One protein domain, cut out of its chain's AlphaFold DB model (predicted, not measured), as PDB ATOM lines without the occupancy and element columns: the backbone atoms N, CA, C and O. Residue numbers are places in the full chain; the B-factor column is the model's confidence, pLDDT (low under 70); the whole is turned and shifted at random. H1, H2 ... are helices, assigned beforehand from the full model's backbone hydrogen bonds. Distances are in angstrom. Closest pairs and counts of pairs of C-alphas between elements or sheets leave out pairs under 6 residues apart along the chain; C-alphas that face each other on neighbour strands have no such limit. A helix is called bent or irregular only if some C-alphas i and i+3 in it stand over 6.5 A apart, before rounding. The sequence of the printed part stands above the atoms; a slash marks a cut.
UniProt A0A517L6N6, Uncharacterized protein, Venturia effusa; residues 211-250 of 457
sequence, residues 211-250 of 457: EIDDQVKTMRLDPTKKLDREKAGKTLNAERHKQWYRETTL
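AT A GLANCE: This is residues 211 to 250 of the 457 residues of an uncharacterized protein of Venturia effusa (UniProt A0A517L6N6). A short helix, H1, packs crosswise on the first part of a long, straight helix, H2, whose far part, residues 238 to 250, sticks out free as an arm. A loop links the two at the end where H2 begins, and H2 makes the long axis. The printed part has 40 residues with two named helices, H1 then H2, and no named strand; its class is all helix. It is loose, with a radius of gyration of the C-alphas of 11.8 A, and spans 39 by 14 by 12 A.

HOW THE PARTS SIT: Begin at residues 211 to 218, which are H1, and pass over the short link of 7 residues to H2, residues 226 to 250. Look at Ile 212 and Gly 233, where H1 and H2 touch: theirs are the closest C-alphas of the two helices, 5.3 A apart. H2 touches H1 with residues 228 to 236 alone. Their lines stand at 79 degrees, about perpendicular, and their centres are 12.3 A apart. In both H1 and H2 every O i to N i+4 pair is within hydrogen-bond range.

IN THESE COORDINATES: Find C-alpha 211 at (-11.675, -34.038, 14.861); from there H1 runs 10.4 A to C-alpha 218. Next find C-alpha 226 at (-19.350, -21.486, 16.483), where H2 begins; it runs 36.5 A to C-alpha 250 at (-10.561, -47.968, -7.028). Neither helix is bent.

THE WHOLE: The two C-alphas farthest apart are those of Thr 224 and Leu 250, at 39.1 A. The printed part has no cut. The mean pLDDT of the printed part is 86.5; look in the B-factor column at residue 245 and residues 247 to 250 to find the values under 70.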
ATOM      1  N   GLU A 211     -11.902 -34.094  16.312       95.19
ATOM      2  CA  GLU A 211     -11.675 -34.038  14.861       95.19
ATOM      3  C   GLU A 211     -12.017 -32.661  14.273       95.19
ATOM      4  O   GLU A 211     -11.329 -32.173  13.377       95.19
ATOM      5  N   ILE A 212     -13.082 -32.024  14.772       95.25
ATOM      6  CA  ILE A 212     -13.458 -30.668  14.359       95.25
ATOM      7  C   ILE A 212     -12.407 -29.666  14.842       95.25
ATOM      8  O   ILE A 212     -11.975 -28.824  14.059       95.25
ATOM      9  N   ASP A 213     -11.965 -29.773  16.093       94.12
ATOM     10  CA  ASP A 213     -10.984 -28.859  16.680       94.12
ATOM     11  C   ASP A 213      -9.606 -28.983  15.980       94.12
ATOM     12  O   ASP A 213      -8.957 -27.970  15.694       94.12
ATOM     13  N   ASP A 214      -9.197 -30.194  15.584       96.81
ATOM     14  CA  ASP A 214      -8.010 -30.425  14.747       96.81
ATOM     15  C   ASP A 214      -8.153 -29.796  13.352       96.81
ATOM     16  O   ASP A 214      -7.212 -29.177  12.832       96.81
ATOM     17  N   GLN A 215      -9.340 -29.888  12.745       96.88
ATOM     18  CA  GLN A 215      -9.605 -29.270  11.445       96.88
ATOM     19  C   GLN A 215      -9.632 -27.736  11.538       96.88
ATOM     20  O   GLN A 215      -9.093 -27.059  10.660       96.88
ATOM     21  N   VAL A 216     -10.179 -27.168  12.618       97.12
ATOM     22  CA  VAL A 216     -10.130 -25.723  12.913       97.12
ATOM     23  C   VAL A 216      -8.680 -25.247  12.978       97.12
ATOM     24  O   VAL A 216      -8.320 -24.265  12.322       97.12
ATOM     25  N   LYS A 217      -7.823 -25.977  13.701       96.50
ATOM     26  CA  LYS A 217      -6.390 -25.678  13.800       96.50
ATOM     27  C   LYS A 217      -5.695 -25.762  12.439       96.50
ATOM     28  O   LYS A 217      -4.922 -24.870  12.090       96.50
ATOM     29  N   THR A 218      -6.003 -26.793  11.656       96.88
ATOM     30  CA  THR A 218      -5.445 -27.007  10.308       96.88
ATOM     31  C   THR A 218      -5.810 -25.867   9.357       96.88
ATOM     32  O   THR A 218      -4.958 -25.363   8.625       96.88
ATOM     33  N   MET A 219      -7.057 -25.398   9.414       96.31
ATOM     34  CA  MET A 219      -7.560 -24.291   8.597       96.31
ATOM     35  C   MET A 219      -7.203 -22.901   9.149       96.31
ATOM     36  O   MET A 219      -7.537 -21.900   8.514       96.31
ATOM     37  N   ARG A 220      -6.517 -22.828  10.302       97.25
ATOM     38  CA  ARG A 220      -6.197 -21.585  11.028       97.25
ATOM     39  C   ARG A 220      -7.442 -20.735  11.329       97.25
ATOM     40  O   ARG A 220      -7.410 -19.514  11.188       97.25
ATOM     41  N   LEU A 221      -8.535 -21.396  11.701       95.75
ATOM     42  CA  LEU A 221      -9.787 -20.762  12.117       95.75
ATOM     43  C   LEU A 221      -9.812 -20.540  13.640       95.75
ATOM     44  O   LEU A 221      -8.993 -21.108  14.364       95.75
ATOM     45  N   ASP A 222     -10.734 -19.710  14.130       94.06
ATOM     46  CA  ASP A 222     -10.864 -19.418  15.561       94.06
ATOM     47  C   ASP A 222     -11.677 -20.522  16.271       94.06
ATOM     48  O   ASP A 222     -12.861 -20.695  15.969       94.06
ATOM     49  N   PRO A 223     -11.094 -21.268  17.232       92.38
ATOM     50  CA  PRO A 223     -11.792 -22.353  17.920       92.38
ATOM     51  C   PRO A 223     -12.908 -21.873  18.849       92.38
ATOM     52  O   PRO A 223     -13.727 -22.684  19.271       92.38
ATOM     53  N   THR A 224     -12.971 -20.582  19.176       92.69
ATOM     54  CA  THR A 224     -14.020 -20.035  20.052       92.69
ATOM     55  C   THR A 224     -15.298 -19.675  19.296       92.69
ATOM     56  O   THR A 224     -16.363 -19.549  19.900       92.69
ATOM     57  N   LYS A 225     -15.234 -19.541  17.965       95.56
ATOM     58  CA  LYS A 225     -16.372 -19.122  17.141       95.56
ATOM     59  C   LYS A 225     -17.150 -20.325  16.617       95.56
ATOM     60  O   LYS A 225     -16.626 -21.111  15.831       95.56
ATOM     61  N   LYS A 226     -18.444 -20.418  16.960       94.38
ATOM     62  CA  LYS A 226     -19.350 -21.486  16.483       94.38
ATOM     63  C   LYS A 226     -19.309 -21.646  14.954       94.38
ATOM     64  O   LYS A 226     -19.082 -22.746  14.459       94.38
ATOM     65  N   LEU A 227     -19.416 -20.538  14.216       93.12
ATOM     66  CA  LEU A 227     -19.403 -20.532  12.745       93.12
ATOM     67  C   LEU A 227     -18.120 -21.127  12.139       93.12
ATOM     68  O   LEU A 227     -18.168 -21.792  11.103       93.12
ATOM     69  N   ASP A 228     -16.972 -20.909  12.779       91.00
ATOM     70  CA  ASP A 228     -15.685 -21.427  12.314       91.00
ATOM     71  C   ASP A 228     -15.559 -22.936  12.576       91.00
ATOM     72  O   ASP A 228     -15.067 -23.676  11.718       91.00
ATOM     73  N   ARG A 229     -16.094 -23.417  13.705       91.50
ATOM     74  CA  ARG A 229     -16.187 -24.851  14.022       91.50
ATOM     75  C   ARG A 229     -17.143 -25.581  13.078       91.50
ATOM     76  O   ARG A 229     -16.795 -26.635  12.549       91.50
ATOM     77  N   GLU A 230     -18.300 -24.992  12.771       90.38
ATOM     78  CA  GLU A 230     -19.228 -25.534  11.769       90.38
ATOM     79  C   GLU A 230     -18.585 -25.628  10.382       90.38
ATOM     80  O   GLU A 230     -18.729 -26.629   9.674       90.38
ATOM     81  N   LYS A 231     -17.853 -24.585   9.975       93.56
ATOM     82  CA  LYS A 231     -17.138 -24.557   8.695       93.56
ATOM     83  C   LYS A 231     -16.081 -25.657   8.623       93.56
ATOM     84  O   LYS A 231     -15.980 -26.334   7.594       93.56
ATOM     85  N   ALA A 232     -15.328 -25.866   9.701       95.25
ATOM     86  CA  ALA A 232     -14.369 -26.958   9.811       95.25
ATOM     87  C   ALA A 232     -15.059 -28.333   9.734       95.25
ATOM     88  O   ALA A 232     -14.663 -29.164   8.917       95.25
ATOM     89  N   GLY A 233     -16.154 -28.545  10.473       92.25
ATOM     90  CA  GLY A 233     -16.936 -29.788  10.432       92.25
ATOM     91  C   GLY A 233     -17.517 -30.100   9.047       92.25
ATOM     92  O   GLY A 233     -17.429 -31.236   8.571       92.25
ATOM     93  N   LYS A 234     -18.044 -29.089   8.344       90.31
ATOM     94  CA  LYS A 234     -18.533 -29.223   6.956       90.31
ATOM     95  C   LYS A 234     -17.403 -29.577   5.986       90.31
ATOM     96  O   LYS A 234     -17.599 -30.407   5.097       90.31
ATOM     97  N   THR A 235     -16.224 -28.984   6.171       92.25
ATOM     98  CA  THR A 235     -15.045 -29.234   5.327       92.25
ATOM     99  C   THR A 235     -14.521 -30.654   5.535       92.25
ATOM    100  O   THR A 235     -14.349 -31.382   4.560       92.25
ATOM    101  N   LEU A 236     -14.387 -31.088   6.790       93.12
ATOM    102  CA  LEU A 236     -13.968 -32.443   7.147       93.12
ATOM    103  C   LEU A 236     -14.924 -33.508   6.581       93.12
ATOM    104  O   LEU A 236     -14.487 -34.508   6.013       93.12
ATOM    105  N   ASN A 237     -16.238 -33.272   6.661       86.50
ATOM    106  CA  ASN A 237     -17.234 -34.155   6.047       86.50
ATOM    107  C   ASN A 237     -17.088 -34.236   4.524       86.50
ATOM    108  O   ASN A 237     -17.195 -35.319   3.947       86.50
ATOM    109  N   ALA A 238     -16.840 -33.106   3.861       82.75
ATOM    110  CA  ALA A 238     -16.628 -33.083   2.420       82.75
ATOM    111  C   ALA A 238     -15.344 -33.830   2.013       82.75
ATOM    112  O   ALA A 238     -15.345 -34.526   0.997       82.75
ATOM    113  N   GLU A 239     -14.268 -33.716   2.794       86.94
ATOM    114  CA  GLU A 239     -13.007 -34.438   2.578       86.94
ATOM    115  C   GLU A 239     -13.177 -35.946   2.759       86.94
ATOM    116  O   GLU A 239     -12.827 -36.704   1.856       86.94
ATOM    117  N   ARG A 240     -13.815 -36.378   3.853       83.38
ATOM    118  CA  ARG A 240     -14.134 -37.794   4.104       83.38
ATOM    119  C   ARG A 240     -14.986 -38.393   2.996       83.38
ATOM    120  O   ARG A 240     -14.698 -39.482   2.516       83.38
ATOM    121  N   HIS A 241     -16.002 -37.664   2.543       75.25
ATOM    122  CA  HIS A 241     -16.856 -38.119   1.451       75.25
ATOM    123  C   HIS A 241     -16.073 -38.258   0.137       75.25
ATOM    124  O   HIS A 241     -16.227 -39.248  -0.572       75.25
ATOM    125  N   LYS A 242     -15.180 -37.307  -0.177       78.69
ATOM    126  CA  LYS A 242     -14.283 -37.412  -1.341       78.69
ATOM    127  C   LYS A 242     -13.320 -38.595  -1.229       78.69
ATOM    128  O   LYS A 242     -13.062 -39.242  -2.239       78.69
ATOM    129  N   GLN A 243     -12.777 -38.851  -0.041       77.44
ATOM    130  CA  GLN A 243     -11.877 -39.975   0.203       77.44
ATOM    131  C   GLN A 243     -12.605 -41.313   0.045       77.44
ATOM    132  O   GLN A 243     -12.143 -42.150  -0.723       77.44
ATOM    133  N   TRP A 244     -13.783 -41.453   0.658       74.50
ATOM    134  CA  TRP A 244     -14.639 -42.626   0.501       74.50
ATOM    135  C   TRP A 244     -14.942 -42.910  -0.972       74.50
ATOM    136  O   TRP A 244     -14.782 -44.041  -1.423       74.50
ATOM    137  N   TYR A 245     -15.295 -41.881  -1.754       63.31
ATOM    138  CA  TYR A 245     -15.477 -42.049  -3.197       63.31
ATOM    139  C   TYR A 245     -14.216 -42.583  -3.871       63.31
ATOM    140  O   TYR A 245     -14.307 -43.544  -4.616       63.31
ATOM    141  N   ARG A 246     -13.040 -41.999  -3.614       70.44
ATOM    142  CA  ARG A 246     -11.788 -42.464  -4.238       70.44
ATOM    143  C   ARG A 246     -11.486 -43.926  -3.920       70.44
ATOM    144  O   ARG A 246     -11.125 -44.661  -4.829       70.44
ATOM    145  N   GLU A 247     -11.637 -44.321  -2.661       66.88
ATOM    146  CA  GLU A 247     -11.398 -45.695  -2.204       66.88
ATOM    147  C   GLU A 247     -12.397 -46.665  -2.853       66.88
ATOM    148  O   GLU A 247     -11.996 -47.677  -3.418       66.88
ATOM    149  N   THR A 248     -13.678 -46.295  -2.902       58.25
ATOM    150  CA  THR A 248     -14.735 -47.152  -3.464       58.25
ATOM    151  C   THR A 248     -14.624 -47.300  -4.987       58.25
ATOM    152  O   THR A 248     -14.886 -48.374  -5.522       58.25
ATOM    153  N   THR A 249     -14.218 -46.255  -5.720       54.84
ATOM    154  CA  THR A 249     -14.056 -46.344  -7.185       54.84
ATOM    155  C   THR A 249     -12.824 -47.160  -7.590       54.84
ATOM    156  O   THR A 249     -12.827 -47.766  -8.658       54.84
ATOM    157  N   LEU A 250     -11.777 -47.193  -6.758       50.06
ATOM    158  CA  LEU A 250     -10.561 -47.968  -7.028       50.06
ATOM    159  C   LEU A 250     -10.787 -49.484  -6.900       50.06
ATOM    160  O   LEU A 250     -10.220 -50.239  -7.687       50.06
TER     161      LEU A 250